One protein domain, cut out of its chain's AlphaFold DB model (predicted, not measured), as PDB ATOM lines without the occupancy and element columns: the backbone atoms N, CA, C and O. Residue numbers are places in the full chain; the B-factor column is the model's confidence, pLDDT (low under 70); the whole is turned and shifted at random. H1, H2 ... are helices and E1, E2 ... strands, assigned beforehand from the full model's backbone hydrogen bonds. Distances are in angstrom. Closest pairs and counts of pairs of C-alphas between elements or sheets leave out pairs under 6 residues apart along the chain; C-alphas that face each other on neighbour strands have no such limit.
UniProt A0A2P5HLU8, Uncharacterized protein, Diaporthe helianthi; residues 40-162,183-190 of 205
ATOM      1  N   GLY A  40      48.641 -21.086  38.534       83.38
ATOM      2  CA  GLY A  40      48.339 -19.659  38.501       83.38
ATOM      3  C   GLY A  40      47.020 -19.289  39.149       83.38
ATOM      4  O   GLY A  40      46.371 -20.122  39.769       83.38
ATOM      5  N   PHE A  41      46.633 -18.029  39.035       85.38
ATOM      6  CA  PHE A  41      45.328 -17.526  39.454       85.38
ATOM      7  C   PHE A  41      45.037 -16.202  38.746       85.38
ATOM      8  O   PHE A  41      45.925 -15.592  38.148       85.38
ATOM      9  N   TYR A  42      43.777 -15.791  38.782       88.69
ATOM     10  CA  TYR A  42      43.328 -14.536  38.196       88.69
ATOM     11  C   TYR A  42      43.424 -13.413  39.233       88.69
ATOM     12  O   TYR A  42      43.184 -13.638  40.421       88.69
ATOM     13  N   LEU A  43      43.850 -12.229  38.792       90.38
ATOM     14  CA  LEU A  43      43.943 -11.022  39.608       90.38
ATOM     15  C   LEU A  43      43.509  -9.793  38.805       90.38
ATOM     16  O   LEU A  43      43.959  -9.631  37.664       90.38
ATOM     17  N   PRO A  44      42.769  -8.849  39.414       92.25
ATOM     18  CA  PRO A  44      42.500  -7.565  38.790       92.25
ATOM     19  C   PRO A  44      43.802  -6.870  38.388       92.25
ATOM     20  O   PRO A  44      44.677  -6.631  39.226       92.25
ATOM     21  N   HIS A  45      43.956  -6.523  37.106       91.81
ATOM     22  CA  HIS A  45      45.158  -5.804  36.692       91.81
ATOM     23  C   HIS A  45      45.059  -4.335  37.138       91.81
ATOM     24  O   HIS A  45      44.153  -3.632  36.687       91.81
ATOM     25  N   PRO A  46      46.016  -3.796  37.915       88.31
ATOM     26  CA  PRO A  46      45.877  -2.483  38.563       88.31
ATOM     27  C   PRO A  46      45.819  -1.285  37.601       88.31
ATOM     28  O   PRO A  46      45.587  -0.169  38.040       88.31
ATOM     29  N   VAL A  47      46.082  -1.492  36.305       90.19
ATOM     30  CA  VAL A  47      46.008  -0.438  35.271       90.19
ATOM     31  C   VAL A  47      44.963  -0.738  34.197       90.19
ATOM     32  O   VAL A  47      44.399   0.190  33.634       90.19
ATOM     33  N   TYR A  48      44.695  -2.013  33.905       92.88
ATOM     34  CA  TYR A  48      43.887  -2.388  32.736       92.88
ATOM     35  C   TYR A  48      42.474  -2.836  33.112       92.88
ATOM     36  O   TYR A  48      41.599  -2.818  32.255       92.88
ATOM     37  N   GLN A  49      42.215  -3.165  34.386       94.88
ATOM     38  CA  GLN A  49      40.921  -3.706  34.806       94.88
ATOM     39  C   GLN A  49      39.747  -2.779  34.468       94.88
ATOM     40  O   GLN A  49      38.736  -3.224  33.928       94.88
ATOM     41  N   GLU A  50      39.881  -1.485  34.765       94.69
ATOM     42  CA  GLU A  50      38.834  -0.503  34.474       94.69
ATOM     43  C   GLU A  50      38.635  -0.308  32.969       94.69
ATOM     44  O   GLU A  50      37.505  -0.166  32.508       94.69
ATOM     45  N   GLN A  51      39.726  -0.320  32.197       95.12
ATOM     46  CA  GLN A  51      39.666  -0.196  30.743       95.12
ATOM     47  C   GLN A  51      38.886  -1.364  30.132       95.12
ATOM     48  O   GLN A  51      37.945  -1.127  29.379       95.12
ATOM     49  N   TRP A  52      39.218  -2.604  30.499       95.69
ATOM     50  CA  TRP A  52      38.513  -3.791  30.013       95.69
ATOM     51  C   TRP A  52      37.019  -3.736  30.334       95.69
ATOM     52  O   TRP A  52      36.190  -3.959  29.454       95.69
ATOM     53  N   GLY A  53      36.666  -3.330  31.560       93.88
ATOM     54  CA  GLY A  53      35.269  -3.148  31.955       93.88
ATOM     55  C   GLY A  53      34.538  -2.090  31.121       93.88
ATOM     56  O   GLY A  53      33.386  -2.296  30.741       93.88
ATOM     57  N   ARG A  54      35.201  -0.976  30.779       96.50
ATOM     58  CA  ARG A  54      34.640   0.068  29.897       96.50
ATOM     59  C   ARG A  54      34.451  -0.400  28.456       96.50
ATOM     60  O   ARG A  54      33.544   0.083  27.786       96.50
ATOM     61  N   GLU A  55      35.290  -1.317  27.993       95.19
ATOM     62  CA  GLU A  55      35.195  -1.948  26.672       95.19
ATOM     63  C   GLU A  55      34.181  -3.109  26.649       95.19
ATOM     64  O   GLU A  55      33.957  -3.719  25.606       95.19
ATOM     65  N   GLY A  56      33.529  -3.407  27.781       93.19
ATOM     66  CA  GLY A  56      32.555  -4.494  27.904       93.19
ATOM     67  C   GLY A  56      33.187  -5.887  27.961       93.19
ATOM     68  O   GLY A  56      32.467  -6.884  27.903       93.19
ATOM     69  N   LEU A  57      34.513  -5.966  28.093       91.81
ATOM     70  CA  LEU A  57      35.241  -7.220  28.228       91.81
ATOM     71  C   LEU A  57      35.197  -7.701  29.682       91.81
ATOM     72  O   LEU A  57      35.341  -6.923  30.629       91.81
ATOM     73  N   LYS A  58      35.005  -9.008  29.854       90.44
ATOM     74  CA  LYS A  58      35.040  -9.682  31.156       90.44
ATOM     75  C   LYS A  58      36.391 -10.349  31.368       90.44
ATOM     76  O   LYS A  58      37.049 -10.737  30.408       90.44
ATOM     77  N   GLY A  59      36.765 -10.487  32.634       92.00
ATOM     78  CA  GLY A  59      37.978 -11.175  33.049       92.00
ATOM     79  C   GLY A  59      38.978 -10.268  33.750       92.00
ATOM     80  O   GLY A  59      38.702  -9.115  34.094       92.00
ATOM     81  N   GLU A  60      40.146 -10.841  33.987       93.81
ATOM     82  CA  GLU A  60      41.198 -10.314  34.848       93.81
ATOM     83  C   GLU A  60      42.568 -10.571  34.206       93.81
ATOM     84  O   GLU A  60      42.671 -11.130  33.115       93.81
ATOM     85  N   GLY A  61      43.659 -10.170  34.854       94.38
ATOM     86  CA  GLY A  61      44.975 -10.641  34.434       94.38
ATOM     87  C   GLY A  61      45.252 -12.040  34.992       94.38
ATOM     88  O   GLY A  61      44.873 -12.350  36.119       94.38
ATOM     89  N   LEU A  62      45.937 -12.882  34.221       93.12
ATOM     90  CA  LEU A  62      46.388 -14.196  34.671       93.12
ATOM     91  C   LEU A  62      47.822 -14.089  35.191       93.12
ATOM     92  O   LEU A  62      48.696 -13.539  34.518       93.12
ATOM     93  N   VAL A  63      48.077 -14.629  36.380       90.75
ATOM     94  CA  VAL A  63      49.421 -14.709  36.964       90.75
ATOM     95  C   VAL A  63      49.797 -16.151  37.269       90.75
ATOM     96  O   VAL A  63      48.929 -16.957  37.593       90.75
ATOM     97  N   SER A  64      51.084 -16.484  37.193       86.44
ATOM     98  CA  SER A  64      51.633 -17.758  37.664       86.44
ATOM     99  C   SER A  64      52.571 -17.577  38.851       86.44
ATOM    100  O   SER A  64      53.162 -16.509  39.050       86.44
ATOM    101  N   THR A  65      52.733 -18.653  39.625       75.50
ATOM    102  CA  THR A  65      53.808 -18.778  40.610       75.50
ATOM    103  C   THR A  65      54.940 -19.618  40.027       75.50
ATOM    104  O   THR A  65      54.723 -20.722  39.522       75.50
ATOM    105  N   ILE A  66      56.177 -19.120  40.103       64.88
ATOM    106  CA  ILE A  66      57.356 -19.909  39.696       64.88
ATOM    107  C   ILE A  66      57.828 -20.828  40.840       64.88
ATOM    108  O   ILE A  66      58.513 -21.820  40.599       64.88
ATOM    109  N   ARG A  67      57.448 -20.533  42.090       63.47
ATOM    110  CA  ARG A  67      57.843 -21.281  43.295       63.47
ATOM    111  C   ARG A  67      56.620 -21.653  44.136       63.47
ATOM    112  O   ARG A  67      55.543 -21.088  43.951       63.47
ATOM    113  N   ASP A  68      56.796 -22.614  45.040       60.41
ATOM    114  CA  ASP A  68      55.761 -23.017  46.005       60.41
ATOM    115  C   ASP A  68      55.476 -21.912  47.043       60.41
ATOM    116  O   ASP A  68      54.369 -21.832  47.567       60.41
ATOM    117  N   GLU A  69      56.441 -21.012  47.277       56.75
ATOM    118  CA  GLU A  69      56.262 -19.793  48.072       56.75
ATOM    119  C   GLU A  69      55.987 -18.578  47.159       56.75
ATOM    120  O   GLU A  69      56.775 -18.300  46.247       56.75
ATOM    121  N   PRO A  70      54.881 -17.834  47.361       58.06
ATOM    122  CA  PRO A  70      54.344 -16.903  46.370       58.06
ATOM    123  C   PRO A  70      54.941 -15.490  46.482       58.06
ATOM    124  O   PRO A  70      54.204 -14.506  46.498       58.06
ATOM    125  N   THR A  71      56.265 -15.348  46.574       64.56
ATOM    126  CA  THR A  71      56.885 -14.006  46.600       64.56
ATOM    127  C   THR A  71      56.992 -13.387  45.207       64.56
ATOM    128  O   THR A  71      56.847 -12.176  45.069       64.56
ATOM    129  N   ASP A  72      57.169 -14.217  44.172       74.06
ATOM    130  CA  ASP A  72      57.396 -13.765  42.797       74.06
ATOM    131  C   ASP A  72      56.276 -14.230  41.861       74.06
ATOM    132  O   ASP A  72      56.303 -15.338  41.313       74.06
ATOM    133  N   LEU A  73      55.289 -13.355  41.660       84.25
ATOM    134  CA  LEU A  73      54.246 -13.542  40.653       84.25
ATOM    135  C   LEU A  73      54.739 -13.101  39.277       84.25
ATOM    136  O   LEU A  73      55.375 -12.051  39.124       84.25
ATOM    137  N   LYS A  74      54.395 -13.886  38.257       90.06
ATOM    138  CA  LYS A  74      54.623 -13.532  36.857       90.06
ATOM    139  C   LYS A  74      53.300 -13.375  36.141       90.06
ATOM    140  O   LYS A  74      52.463 -14.265  36.194       90.06
ATOM    141  N   TRP A  75      53.130 -12.258  35.451       92.75
ATOM    142  CA  TRP A  75      52.006 -12.048  34.551       92.75
ATOM    143  C   TRP A  75      52.138 -12.948  33.341       92.75
ATOM    144  O   TRP A  75      53.229 -13.044  32.782       92.75
ATOM    145  N   ILE A  76      51.026 -13.542  32.927       94.94
ATOM    146  CA  ILE A  76      50.888 -14.229  31.651       94.94
ATOM    147  C   ILE A  76      50.351 -13.225  30.636       94.94
ATOM    148  O   ILE A  76      49.374 -12.520  30.898       94.94
ATOM    149  N   TYR A  77      51.018 -13.116  29.494       95.69
ATOM    150  CA  TYR A  77      50.709 -12.120  28.473       95.69
ATOM    151  C   TYR A  77      50.973 -12.666  27.073       95.69
ATOM    152  O   TYR A  77      51.793 -13.561  26.886       95.69
ATOM    153  N   VAL A  78      50.308 -12.093  26.076       97.19
ATOM    154  CA  VAL A  78      50.594 -12.342  24.662       97.19
ATOM    155  C   VAL A  78      51.631 -11.323  24.195       97.19
ATOM    156  O   VAL A  78      51.405 -10.108  24.245       97.19
ATOM    157  N   TYR A  79      52.789 -11.816  23.759       95.31
ATOM    158  CA  TYR A  79      53.871 -11.004  23.217       95.31
ATOM    159  C   TYR A  79      53.414 -10.340  21.916       95.31
ATOM    160  O   TYR A  79      53.199 -11.006  20.908       95.31
ATOM    161  N   ARG A  80      53.282  -9.012  21.945       93.69
ATOM    162  CA  ARG A  80      52.600  -8.219  20.910       93.69
ATOM    163  C   ARG A  80      53.047  -8.515  19.474       93.69
ATOM    164  O   ARG A  80      52.192  -8.565  18.600       93.69
ATOM    165  N   ASP A  81      54.345  -8.688  19.229       89.94
ATOM    166  CA  ASP A  81      54.850  -8.756  17.847       89.94
ATOM    167  C   ASP A  81      54.854 -10.175  17.266       89.94
ATOM    168  O   ASP A  81      54.947 -10.340  16.055       89.94
ATOM    169  N   LYS A  82      54.802 -11.207  18.117       89.25
ATOM    170  CA  LYS A  82      54.858 -12.619  17.688       89.25
ATOM    171  C   LYS A  82      53.625 -13.417  18.076       89.25
ATOM    172  O   LYS A  82      53.532 -14.574  17.693       89.25
ATOM    173  N   SER A  83      52.730 -12.841  18.869       94.12
ATOM    174  CA  SER A  83      51.552 -13.510  19.419       94.12
ATOM    175  C   SER A  83      51.852 -14.724  20.312       94.12
ATOM    176  O   SER A  83      50.953 -15.492  20.641       94.12
ATOM    177  N   GLU A  84      53.105 -14.903  20.728       94.50
ATOM    178  CA  GLU A  84      53.539 -15.975  21.629       94.50
ATOM    179  C   GLU A  84      53.049 -15.685  23.055       94.50
ATOM    180  O   GLU A  84      53.217 -14.570  23.557       94.50
ATOM    181  N   VAL A  85      52.467 -16.672  23.732       95.06
ATOM    182  CA  VAL A  85      52.069 -16.558  25.139       95.06
ATOM    183  C   VAL A  85      53.307 -16.717  26.020       95.06
ATOM    184  O   VAL A  85      53.961 -17.758  26.021       95.06
ATOM    185  N   LYS A  86      53.616 -15.682  26.803       93.44
ATOM    186  CA  LYS A  86      54.785 -15.596  27.684       93.44
ATOM    187  C   LYS A  86      54.397 -15.323  29.124       93.44
ATOM    188  O   LYS A  86      53.252 -15.008  29.437       93.44
ATOM    189  N   TYR A  87      55.393 -15.419  29.999       92.12
ATOM    190  CA  TYR A  87      55.298 -14.989  31.384       92.12
ATOM    191  C   TYR A  87      56.420 -14.008  31.732       92.12
ATOM    192  O   TYR A  87      57.502 -14.052  31.150       92.12
ATOM    193  N   GLY A  88      56.177 -13.098  32.675       91.19
ATOM    194  CA  GLY A  88      57.162 -12.079  33.044       91.19
ATOM    195  C   GLY A  88      56.739 -11.216  34.225       91.19
ATOM    196  O   GLY A  88      55.603 -11.251  34.689       91.19
ATOM    197  N   SER A  89      57.687 -10.458  34.763       90.75
ATOM    198  CA  SER A  89      57.405  -9.393  35.724       90.75
ATOM    199  C   SER A  89      56.538  -8.306  35.085       90.75
ATOM    200  O   SER A  89      56.375  -8.243  33.871       90.75
ATOM    201  N   ARG A  90      56.029  -7.390  35.912       87.69
ATOM    202  CA  ARG A  90      55.265  -6.226  35.441       87.69
ATOM    203  C   ARG A  90      56.038  -5.359  34.436       87.69
ATOM    204  O   ARG A  90      55.424  -4.750  33.571       87.69
ATOM    205  N   ALA A  91      57.359  -5.271  34.581       90.50
ATOM    206  CA  ALA A  91      58.201  -4.509  33.665       90.50
ATOM    207  C   ALA A  91      58.380  -5.243  32.327       90.50
ATOM    208  O   ALA A  91      58.274  -4.623  31.279       90.50
ATOM    209  N   GLU A  92      58.596  -6.560  32.366       92.81
ATOM    210  CA  GLU A  92      58.749  -7.393  31.164       92.81
ATOM    211  C   GLU A  92      57.444  -7.506  30.367       92.81
ATOM    212  O   GLU A  92      57.482  -7.590  29.147       92.81
ATOM    213  N   SER A  93      56.287  -7.494  31.036       92.81
ATOM    214  CA  SER A  93      54.981  -7.540  30.372       92.81
ATOM    215  C   SER A  93      54.486  -6.179  29.875       92.81
ATOM    216  O   SER A  93      53.446  -6.101  29.216       92.81
ATOM    217  N   ALA A  94      55.197  -5.091  30.183       91.31
ATOM    218  CA  ALA A  94      54.782  -3.751  29.799       91.31
ATOM    219  C   ALA A  94      54.782  -3.592  28.268       91.31
ATOM    220  O   ALA A  94      55.766  -3.884  27.596       91.31
ATOM    221  N   GLY A  95      53.672  -3.100  27.709       93.38
ATOM    222  CA  GLY A  95      53.508  -2.930  26.257       93.38
ATOM    223  C   GLY A  95      53.071  -4.195  25.506       93.38
ATOM    224  O   GLY A  95      52.866  -4.140  24.290       93.38
ATOM    225  N   HIS A  96      52.888  -5.312  26.210       96.50
ATOM    226  CA  HIS A  96      52.283  -6.532  25.683       96.50
ATOM    227  C   HIS A  96      50.800  -6.639  26.054       96.50
ATOM    228  O   HIS A  96      50.268  -5.816  26.801       96.50
ATOM    229  N   LEU A  97      50.108  -7.639  25.500       96.38
ATOM    230  CA  LEU A  97      48.681  -7.823  25.747       96.38
ATOM    231  C   LEU A  97      48.501  -8.689  26.999       96.38
ATOM    232  O   LEU A  97      48.861  -9.864  27.011       96.38
ATOM    233  N   LEU A  98      47.958  -8.103  28.061       95.81
ATOM    234  CA  LEU A  98      47.846  -8.740  29.381       95.81
ATOM    235  C   LEU A  98      46.502  -9.422  29.645       95.81
ATOM    236  O   LEU A  98      46.339 -10.026  30.703       95.81
ATOM    237  N   GLY A  99      45.554  -9.309  28.720       94.44
ATOM    238  CA  GLY A  99      44.210  -9.843  28.870       94.44
ATOM    239  C   GLY A  99      43.133  -8.898  28.319       94.44
ATOM    240  O   GLY A  99      43.454  -8.024  27.510       94.44
ATOM    241  N   PRO A 100      41.882  -9.054  28.788       96.31
ATOM    242  CA  PRO A 100      41.531  -9.869  29.949       96.31
ATOM    243  C   PRO A 100      41.585 -11.367  29.636       96.31
ATOM    244  O   PRO A 100      41.221 -11.804  28.545       96.31
ATOM    245  N   TRP A 101      42.062 -12.136  30.608       94.81
ATOM    246  CA  TRP A 101      41.932 -13.583  30.659       94.81
ATOM    247  C   TRP A 101      40.649 -13.932  31.394       94.81
ATOM    248  O   TRP A 101      40.347 -13.336  32.433       94.81
ATOM    249  N   ASP A 102      39.924 -14.924  30.895       90.81
ATOM    250  CA  ASP A 102      38.681 -15.334  31.526       90.81
ATOM    251  C   ASP A 102      38.396 -16.833  31.362       90.81
ATOM    252  O   ASP A 102      38.710 -17.435  30.341       90.81
ATOM    253  N   CYS A 103      37.769 -17.428  32.373       83.12
ATOM    254  CA  CYS A 103      37.176 -18.764  32.342       83.12
ATOM    255  C   CYS A 103      35.795 -18.785  33.038       83.12
ATOM    256  O   CYS A 103      35.404 -19.810  33.600       83.12
ATOM    257  N   THR A 104      35.107 -17.633  33.119       62.75
ATOM    258  CA  THR A 104      33.984 -17.364  34.045       62.75
ATOM    259  C   THR A 104      32.742 -18.218  33.841       62.75
ATOM    260  O   THR A 104      31.934 -18.340  34.764       62.75
ATOM    261  N   GLU A 105      32.574 -18.864  32.694       62.28
ATOM    262  CA  GLU A 105      31.498 -19.831  32.528       62.28
ATOM    263  C   GLU A 105      32.002 -21.221  32.923       62.28
ATOM    264  O   GLU A 105      33.010 -21.701  32.406       62.28
ATOM    265  N   ARG A 106      31.335 -21.845  33.906       60.50
ATOM    266  CA  ARG A 106      31.747 -23.135  34.486       60.50
ATOM    267  C   ARG A 106      32.157 -24.122  33.394       60.50
ATOM    268  O   ARG A 106      31.415 -24.323  32.442       60.50
ATOM    269  N   GLU A 107      33.326 -24.733  33.586       63.91
ATOM    270  CA  GLU A 107      33.877 -25.778  32.709       63.91
ATOM    271  C   GLU A 107      34.154 -25.336  31.261       63.91
ATOM    272  O   GLU A 107      34.496 -26.173  30.424       63.91
ATOM    273  N   ARG A 108      34.077 -24.032  30.954       76.31
ATOM    274  CA  ARG A 108      34.472 -23.518  29.645       76.31
ATOM    275  C   ARG A 108      35.991 -23.410  29.498       76.31
ATOM    276  O   ARG A 108      36.708 -23.286  30.502       76.31
ATOM    277  N   PRO A 109      36.484 -23.453  28.250       86.69
ATOM    278  CA  PRO A 109      37.862 -23.122  27.958       86.69
ATOM    279  C   PRO A 109      38.236 -21.717  28.446       86.69
ATOM    280  O   PRO A 109      37.401 -20.819  28.565       86.69
ATOM    281  N   VAL A 110      39.517 -21.533  28.738       90.88
ATOM    282  CA  VAL A 110      40.122 -20.229  28.985       90.88
ATOM    283  C   VAL A 110      40.029 -19.411  27.703       90.88
ATOM    284  O   VAL A 110      40.277 -19.916  26.609       90.88
ATOM    285  N   THR A 111      39.720 -18.133  27.864       93.69
ATOM    286  CA  THR A 111      39.634 -17.135  26.804       93.69
ATOM    287  C   THR A 111      40.624 -16.007  27.057       93.69
ATOM    288  O   THR A 111      41.024 -15.749  28.198       93.69
ATOM    289  N   PHE A 112      41.005 -15.324  25.984       95.81
ATOM    290  CA  PHE A 112      41.768 -14.082  26.023       95.81
ATOM    291  C   PHE A 112      41.034 -13.048  25.170       95.81
ATOM    292  O   PHE A 112      40.629 -13.353  24.051       95.81
ATOM    293  N   GLU A 113      40.789 -11.852  25.712       95.12
ATOM    294  CA  GLU A 113      39.917 -10.843  25.082       95.12
ATOM    295  C   GLU A 113      38.533 -11.411  24.687       95.12
ATOM    296  O   GLU A 113      37.927 -11.004  23.699       95.12
ATOM    297  N   GLY A 114      38.023 -12.366  25.475       92.38
ATOM    298  CA  GLY A 114      36.683 -12.933  25.310       92.38
ATOM    299  C   GLY A 114      36.541 -14.041  24.263       92.38
ATOM    300  O   GLY A 114      35.409 -14.415  23.961       92.38
ATOM    301  N   TRP A 115      37.633 -14.590  23.715       92.81
ATOM    302  CA  TRP A 115      37.545 -15.699  22.757       92.81
ATOM    303  C   TRP A 115      38.705 -16.717  22.837       92.81
ATOM    304  O   TRP A 115      39.706 -16.501  23.521       92.81
ATOM    305  N   GLU A 116      38.538 -17.871  22.175       92.44
ATOM    306  CA  GLU A 116      39.348 -19.102  22.318       92.44
ATOM    307  C   GLU A 116      40.383 -19.288  21.180       92.44
ATOM    308  O   GLU A 116      40.430 -20.322  20.519       92.44
ATOM    309  N   GLY A 117      41.214 -18.275  20.926       93.56
ATOM    310  CA  GLY A 117      42.138 -18.214  19.778       93.56
ATOM    311  C   GLY A 117      43.504 -18.878  19.939       93.56
ATOM    312  O   GLY A 117      44.492 -18.365  19.414       93.56
ATOM    313  N   PHE A 118      43.621 -19.956  20.714       94.81
ATOM    314  CA  PHE A 118      44.932 -20.523  21.040       94.81
ATOM    315  C   PHE A 118      45.434 -21.522  19.996       94.81
ATOM    316  O   PHE A 118      44.693 -22.378  19.515       94.81
ATOM    317  N   LEU A 119      46.736 -21.466  19.717       94.31
ATOM    318  CA  LEU A 119      47.447 -22.404  18.852       94.31
ATOM    319  C   LEU A 119      48.677 -22.950  19.583       94.31
ATOM    320  O   LEU A 119      49.413 -22.195  20.213       94.31
ATOM    321  N   ALA A 120      48.938 -24.249  19.472       93.25
ATOM    322  CA  ALA A 120      50.249 -24.813  19.774       93.25
ATOM    323  C   ALA A 120      51.069 -24.803  18.484       93.25
ATOM    324  O   ALA A 120      50.623 -25.360  17.484       93.25
ATOM    325  N   VAL A 121      52.245 -24.179  18.499       91.75
ATOM    326  CA  VAL A 121      53.143 -24.072  17.341       91.75
ATOM    327  C   VAL A 121      54.459 -24.751  17.677       91.75
ATOM    328  O   VAL A 121      55.039 -24.489  18.732       91.75
ATOM    329  N   GLU A 122      54.933 -25.621  16.791       90.19
ATOM    330  CA  GLU A 122      56.241 -26.246  16.955       90.19
ATOM    331  C   GLU A 122      57.357 -25.269  16.568       90.19
ATOM    332  O   GLU A 122      57.389 -24.730  15.457       90.19
ATOM    333  N   GLU A 123      58.289 -25.038  17.487       85.31
ATOM    334  CA  GLU A 123      59.382 -24.098  17.292       85.31
ATOM    335  C   GLU A 123      60.655 -24.792  16.828       85.31
ATOM    336  O   GLU A 123      61.128 -25.745  17.440       85.31
ATOM    337  N   ALA A 124      61.240 -24.245  15.760       83.38
ATOM    338  CA  ALA A 124      62.515 -24.683  15.204       83.38
ATOM    339  C   ALA A 124      62.609 -26.219  15.044       83.38
ATOM    340  O   ALA A 124      63.559 -26.816  15.549       83.38
ATOM    341  N   PRO A 125      61.663 -26.868  14.333       82.88
ATOM    342  CA  PRO A 125      61.568 -28.331  14.260       82.88
ATOM    343  C   PRO A 125      62.846 -29.004  13.742       82.88
ATOM    344  O   PRO A 125      63.153 -30.124  14.131       82.88
ATOM    345  N   GLU A 126      63.626 -28.303  12.916       85.62
ATOM    346  CA  GLU A 126      64.899 -28.800  12.382       85.62
ATOM    347  C   GLU A 126      66.004 -28.897  13.446       85.62
ATOM    348  O   GLU A 126      66.874 -29.760  13.372       85.62
ATOM    349  N   THR A 127      65.993 -28.009  14.446       85.81
ATOM    350  CA  THR A 127      67.018 -27.960  15.507       85.81
ATOM    351  C   THR A 127      66.511 -28.486  16.848       85.81
ATOM    352  O   THR A 127      67.293 -28.986  17.654       85.81
ATOM    353  N   HIS A 128      65.206 -28.371  17.093       78.75
ATOM    354  CA  HIS A 128      64.515 -28.700  18.335       78.75
ATOM    355  C   HIS A 128      63.167 -29.394  18.047       78.75
ATOM    356  O   HIS A 128      62.111 -28.882  18.423       78.75
ATOM    357  N   PRO A 129      63.175 -30.565  17.380       81.56
ATOM    358  CA  PRO A 129      61.947 -31.288  17.065       81.56
ATOM    359  C   PRO A 129      61.169 -31.631  18.339       81.56
ATOM    360  O   PRO A 129      61.737 -32.094  19.330       81.56
ATOM    361  N   GLY A 130      59.854 -31.426  18.303       80.56
ATOM    362  CA  GLY A 130      58.953 -31.702  19.420       80.56
ATOM    363  C   GLY A 130      58.897 -30.615  20.496       80.56
ATOM    364  O   GLY A 130      58.243 -30.834  21.516       80.56
ATOM    365  N   VAL A 131      59.532 -29.456  20.297       83.50
ATOM    366  CA  VAL A 131      59.362 -28.295  21.183       83.50
ATOM    367  C   VAL A 131      58.178 -27.463  20.709       83.50
ATOM    368  O   VAL A 131      58.185 -26.926  19.606       83.50
ATOM    369  N   TRP A 132      57.160 -27.340  21.558       89.75
ATOM    370  CA  TRP A 132      55.937 -26.595  21.262       89.75
ATOM    371  C   TRP A 132      55.810 -25.379  22.171       89.75
ATOM    372  O   TRP A 132      56.048 -25.469  23.377       89.75
ATOM    373  N   ALA A 133      55.368 -24.266  21.599       89.69
ATOM    374  CA  ALA A 133      55.014 -23.058  22.328       89.69
ATOM    375  C   ALA A 133      53.550 -22.687  22.069       89.69
ATOM    376  O   ALA A 133      52.971 -23.009  21.028       89.69
ATOM    377  N   LEU A 134      52.939 -22.028  23.050       93.50
ATOM    378  CA  LEU A 134      51.556 -21.578  22.978       93.50
ATOM    379  C   LEU A 134      51.505 -20.178  22.361       93.50
ATOM    380  O   LEU A 134      52.244 -19.287  22.768       93.50
ATOM    381  N   TYR A 135      50.605 -19.981  21.410       95.25
ATOM    382  CA  TYR A 135      50.360 -18.727  20.710       95.25
ATOM    383  C   TYR A 135      48.879 -18.354  20.796       95.25
ATOM    384  O   TYR A 135      48.028 -19.212  21.039       95.25
ATOM    385  N   PHE A 136      48.578 -17.074  20.583       96.19
ATOM    386  CA  PHE A 136      47.218 -16.551  20.509       96.19
ATOM    387  C   PHE A 136      46.986 -15.813  19.190       96.19
ATOM    388  O   PHE A 136      47.495 -14.714  18.974       96.19
ATOM    389  N   ASP A 137      46.209 -16.413  18.300       95.56
ATOM    390  CA  ASP A 137      45.917 -15.881  16.976       95.56
ATOM    391  C   ASP A 137      44.867 -14.773  17.030       95.56
ATOM    392  O   ASP A 137      43.738 -14.959  16.611       95.56
ATOM    393  N   ARG A 138      45.230 -13.590  17.538       94.44
ATOM    394  CA  ARG A 138      44.295 -12.468  17.743       94.44
ATOM    395  C   ARG A 138      43.440 -12.113  16.510       94.44
ATOM    396  O   ARG A 138      42.322 -11.632  16.679       94.44
ATOM    397  N   SER A 139      43.969 -12.316  15.304       93.31
ATOM    398  CA  SER A 139      43.319 -11.966  14.034       93.31
ATOM    399  C   SER A 139      42.515 -13.112  13.415       93.31
ATOM    400  O   SER A 139      41.801 -12.872  12.442       93.31
ATOM    401  N   ASN A 140      42.613 -14.328  13.963       92.56
ATOM    402  CA  ASN A 140      42.049 -15.547  13.386       92.56
ATOM    403  C   ASN A 140      42.515 -15.777  11.929       92.56
ATOM    404  O   ASN A 140      41.711 -16.090  11.049       92.56
ATOM    405  N   ASP A 141      43.807 -15.551  11.665       91.94
ATOM    406  CA  ASP A 141      44.437 -15.661  10.340       91.94
ATOM    407  C   ASP A 141      45.524 -16.751  10.261       91.94
ATOM    408  O   ASP A 141      46.294 -16.815   9.298       91.94
ATOM    409  N   GLY A 142      45.597 -17.621  11.271       88.75
ATOM    410  CA  GLY A 142      46.619 -18.655  11.382       88.75
ATOM    411  C   GLY A 142      48.007 -18.081  11.664       88.75
ATOM    412  O   GLY A 142      49.001 -18.629  11.183       88.75
ATOM    413  N   LEU A 143      48.090 -16.966  12.404       89.69
ATOM    414  CA  LEU A 143      49.335 -16.241  12.693       89.69
ATOM    415  C   LEU A 143      50.056 -15.782  11.416       89.69
ATOM    416  O   LEU A 143      51.278 -15.918  11.290       89.69
ATOM    417  N   GLY A 144      49.290 -15.274  10.452       85.19
ATOM    418  CA  GLY A 144      49.797 -14.812   9.161       85.19
ATOM    419  C   GLY A 144      50.363 -15.928   8.276       85.19
ATOM    420  O   GLY A 144      51.283 -15.678   7.496       85.19
ATOM    421  N   GLY A 145      49.859 -17.161   8.410       77.00
ATOM    422  CA  GLY A 145      50.284 -18.301   7.589       77.00
ATOM    423  C   GLY A 145      51.721 -18.754   7.861       77.00
ATOM    424  O   GLY A 145      52.431 -19.162   6.938       77.00
ATOM    425  N   ARG A 146      52.175 -18.644   9.116       79.94
ATOM    426  CA  ARG A 146      53.527 -19.040   9.532       79.94
ATOM    427  C   ARG A 146      53.838 -20.479   9.079       79.94
ATOM    428  O   ARG A 146      53.052 -21.381   9.356       79.94
ATOM    429  N   PRO A 147      54.996 -20.729   8.437       71.00
ATOM    430  CA  PRO A 147      55.379 -22.080   8.049       71.00
ATOM    431  C   PRO A 147      55.706 -22.924   9.286       71.00
ATOM    432  O   PRO A 147      56.374 -22.453  10.210       71.00
ATOM    433  N   GLY A 148      55.269 -24.182   9.282       79.31
ATOM    434  CA  GLY A 148      55.499 -25.135  10.367       79.31
ATOM    435  C   GLY A 148      54.227 -25.875  10.764       79.31
ATOM    436  O   GLY A 148      53.179 -25.718  10.140       79.31
ATOM    437  N   ARG A 149      54.329 -26.711  11.799       89.00
ATOM    438  CA  ARG A 149      53.169 -27.393  12.374       89.00
ATOM    439  C   ARG A 149      52.510 -26.500  13.414       89.00
ATOM    440  O   ARG A 149      53.179 -25.984  14.311       89.00
ATOM    441  N   SER A 150      51.193 -26.379  13.317       90.56
ATOM    442  CA  SER A 150      50.359 -25.748  14.331       90.56
ATOM    443  C   SER A 150      49.087 -26.551  14.556       90.56
ATOM    444  O   SER A 150      48.561 -27.148  13.620       90.56
ATOM    445  N   VAL A 151      48.583 -26.545  15.786       91.19
ATOM    446  CA  VAL A 151      47.337 -27.221  16.165       91.19
ATOM    447  C   VAL A 151      46.474 -26.254  16.963       91.19
ATOM    448  O   VAL A 151      46.979 -25.583  17.864       91.19
ATOM    449  N   ALA A 152      45.180 -26.187  16.650       91.56
ATOM    450  CA  ALA A 152      44.223 -25.402  17.421       91.56
ATOM    451  C   ALA A 152      44.009 -25.991  18.819       91.56
ATOM    452  O   ALA A 152      43.873 -27.206  18.993       91.56
ATOM    453  N   MET A 153      43.978 -25.115  19.821       88.19
ATOM    454  CA  MET A 153      44.015 -25.495  21.225       88.19
ATOM    455  C   MET A 153      42.839 -24.936  22.011       88.19
ATOM    456  O   MET A 153      42.559 -23.742  21.971       88.19
ATOM    457  N   LEU A 154      42.237 -25.792  22.836       89.50
ATOM    458  CA  LEU A 154      41.406 -25.356  23.950       89.50
ATOM    459  C   LEU A 154      42.175 -25.548  25.255       89.50
ATOM    460  O   LEU A 154      42.738 -26.615  25.528       89.50
ATOM    461  N   LEU A 155      42.198 -24.492  26.059       88.12
ATOM    462  CA  LEU A 155      42.845 -24.477  27.363       88.12
ATOM    463  C   LEU A 155      41.783 -24.655  28.437       88.12
ATOM    464  O   LEU A 155      40.824 -23.902  28.457       88.12
ATOM    465  N   TYR A 156      41.943 -25.600  29.356       83.69
ATOM    466  CA  TYR A 156      40.953 -25.839  30.409       83.69
ATOM    467  C   TYR A 156      41.513 -25.570  31.793       83.69
ATOM    468  O   TYR A 156      42.605 -26.025  32.136       83.69
ATOM    469  N   ARG A 157      40.701 -24.910  32.618       81.50
ATOM    470  CA  ARG A 157      40.907 -24.827  34.061       81.50
ATOM    471  C   ARG A 157      40.591 -26.167  34.718       81.50
ATOM    472  O   ARG A 157      39.476 -26.666  34.586       81.50
ATOM    473  N   ARG A 158      41.516 -26.690  35.524       73.75
ATOM    474  CA  ARG A 158      41.186 -27.675  36.561       73.75
ATOM    475  C   ARG A 158      41.519 -27.148  37.942       73.75
ATOM    476  O   ARG A 158      42.640 -26.710  38.206       73.75
ATOM    477  N   GLU A 159      40.535 -27.272  38.816       67.06
ATOM    478  CA  GLU A 159      40.685 -27.091  40.251       67.06
ATOM    479  C   GLU A 159      41.057 -28.453  40.864       67.06
ATOM    480  O   GLU A 159      40.447 -29.470  40.512       67.06
ATOM    481  N   PRO A 160      42.080 -28.536  41.732       58.22
ATOM    482  CA  PRO A 160      42.337 -29.761  42.473       58.22
ATOM    483  C   PRO A 160      41.116 -30.098  43.351       58.22
ATOM    484  O   PRO A 160      40.502 -29.189  43.913       58.22
ATOM    485  N   PRO A 161      40.741 -31.383  43.497       53.28
ATOM    486  CA  PRO A 161      39.623 -31.767  44.351       53.28
ATOM    487  C   PRO A 161      39.832 -31.226  45.767       53.28
ATOM    488  O   PRO A 161      40.878 -31.474  46.370       53.28
ATOM    489  N   ARG A 162      38.837 -30.522  46.319       53.34
ATOM    490  CA  ARG A 162      38.872 -30.076  47.718       53.34
ATOM    491  C   ARG A 162      38.908 -31.297  48.635       53.34
ATOM    492  O   ARG A 162      37.883 -31.941  48.879       53.34
ATOM    493  N   LEU A 183      45.243 -22.628  40.102       50.84
ATOM    494  CA  LEU A 183      44.749 -23.038  38.788       50.84
ATOM    495  C   LEU A 183      45.768 -23.910  38.057       50.84
ATOM    496  O   LEU A 183      46.878 -23.451  37.793       50.84
ATOM    497  N   ARG A 184      45.362 -25.103  37.611       58.41
ATOM    498  CA  ARG A 184      46.115 -25.880  36.614       58.41
ATOM    499  C   ARG A 184      45.470 -25.744  35.238       58.41
ATOM    500  O   ARG A 184      44.266 -25.969  35.111       58.41
ATOM    501  N   ILE A 185      46.266 -25.406  34.223       59.53
ATOM    502  CA  ILE A 185      45.813 -25.326  32.826       59.53
ATOM    503  C   ILE A 185      46.164 -26.626  32.103       59.53
ATOM    504  O   ILE A 185      47.311 -27.072  32.139       59.53
ATOM    505  N   PHE A 186      45.168 -27.218  31.447       53.84
ATOM    506  CA  PHE A 186      45.308 -28.406  30.608       53.84
ATOM    507  C   PHE A 186      45.114 -28.037  29.139       53.84
ATOM    508  O   PHE A 186      44.260 -27.221  28.802       53.84
ATOM    509  N   ILE A 187      45.911 -28.666  28.285       58.03
ATOM    510  CA  ILE A 187      46.013 -28.419  26.846       58.03
ATOM    511  C   ILE A 187      45.295 -29.582  26.148       58.03
ATOM    512  O   ILE A 187      45.749 -30.721  26.257       58.03
ATOM    513  N   LYS A 188      44.158 -29.326  25.480       51.75
ATOM    514  CA  LYS A 188      43.456 -30.324  24.648       51.75
ATOM    515  C   LYS A 188      43.415 -29.858  23.191       51.75
ATOM    516  O   LYS A 188      42.778 -28.848  22.893       51.75
ATOM    517  N   GLY A 189      44.107 -30.578  22.309       46.59
ATOM    518  CA  GLY A 189      44.090 -30.296  20.873       46.59
ATOM    519  C   GLY A 189      42.695 -30.506  20.285       46.59
ATOM    520  O   GLY A 189      41.968 -31.408  20.714       46.59
ATOM    521  N   ARG A 190      42.313 -29.655  19.332       47.53
ATOM    522  CA  ARG A 190      41.106 -29.831  18.525       47.53
ATOM    523  C   ARG A 190      41.471 -30.640  17.282       47.53
ATOM    524  O   ARG A 190      42.295 -30.198  16.490       47.53
TER     525      ARG A 190
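What this domain is: This is residues 40 to 162 and 183 to 190 of the 205 residues of an uncharacterized protein of Diaporthe helianthi (UniProt A0A2P5HLU8). Two four-stranded antiparallel sheets meet along their edge strands E4 and E6, while Gly 40 of E1 and Arg 184 of E8 come near each other at the opposite edges, and the strands make an incomplete ring round the middle of the domain. The sheet E6 E5 E7 E8 is curled like part of a barrel; the short helices H1 and H2 lie far from the middle, H2 grazing this sheet and H1 beyond the other one, and the long unnamed stretch 89 to 117 links the two sheets. The printed part has 131 residues, with E1 H1 E2 E3 E4 E5 E6 H2 E7 E8 along the chain; the class is mostly strand, with 54 residues in named elements, under half. The whole is compact, with a radius of gyration of the C-alphas of 15.0 A, and rounded, spanning 41 by 34 by 32 A.

Where its parts are: In the curled sheet, E6 is residues 132 to 136 and E5 residues 118 to 122, each 13.3 A long from first to last C-alpha. E7, residues 150 to 158, is the longest strand at 24.1 A, from C-alpha 150 at (50.359, -25.748, 14.331) to C-alpha 158 at (41.186, -27.675, 36.561). E8, residues 184 to 189, is 16.5 A long and ends at C-alpha 189 at (44.090, -30.296, 20.873). In the other sheet, E1 is residues 40 to 43, 9.8 A, beginning at C-alpha 40 at (48.339, -19.659, 38.501). E2 is residues 61 to 65, 13.5 A; E3 is residues 73 to 78, 16.4 A; E4 is residues 85 to 88, 10.4 A. H1 is residues 49 to 54, 8.8 A, and H2 is residues 142 to 145, 5.3 A.

How they stand to each other: The sheet E6 E5 E7 E8 is strongly twisted, its C-alphas up to 8.1 A off the best plane. E5 and E6 are a hairpin, with N 135 and O 119 at 2.8 A. E5 and E7 are antiparallel at 125 degrees, with N 153 and O 118 at 2.8 A. E7 and E8 are antiparallel at 146 degrees, with N 156 and O 186 at 2.9 A. The pairing of E7 is staggered: residues 150 to 153 pair with E5 and residues 153 to 158 with E8. E6, H2 and E7 form a split strand-helix-strand unit, two strands of one sheet that follow each other among the strands with a helix between them in the chain and E5 between them in the sheet, and its crossover is right-handed. H2 only grazes this sheet, with residues 142 to 143. The edge strand E6 comes near the edge strand E4, the closest C-alphas being those of Tyr 135 and Val 85, 5.2 A apart. E2, E3 and E4 form a meander, each strand the antiparallel neighbour of the one before; N 77 and O 86 are 2.9 A apart, and N 64 and O 74 are 2.8 A apart. E1 is antiparallel to E2, with N 41 and O 63 at 2.9 A. This sheet is only just strongly twisted, its C-alphas up to 4.5 A off the best plane. The closest C-alphas of E1 and E8, those of Gly 40 and Arg 184, are 6.9 A apart. H1 is on neither sheet. Every O i to N i+4 pair in H1 is within hydrogen-bond range; H2 is too short for such a pair.

The domain as a whole: The two C-alphas farthest apart are those of Arg 54 and Glu 126, 45.3 A. Residues 163 to 182 are not printed, and C-alphas 162 and 183 are 12.8 A apart across this cut, which lies in the link from E7 to E8. Of the links printed whole, the one from E4 to E5 is long, with 29 residues; in it residues 101 to 102 pair antiparallel with residues 111 to 112. The mean pLDDT of the printed part is 84.6, and residues 66 to 71, 104 to 107, 159 to 162 and 183 to 190 are under 70.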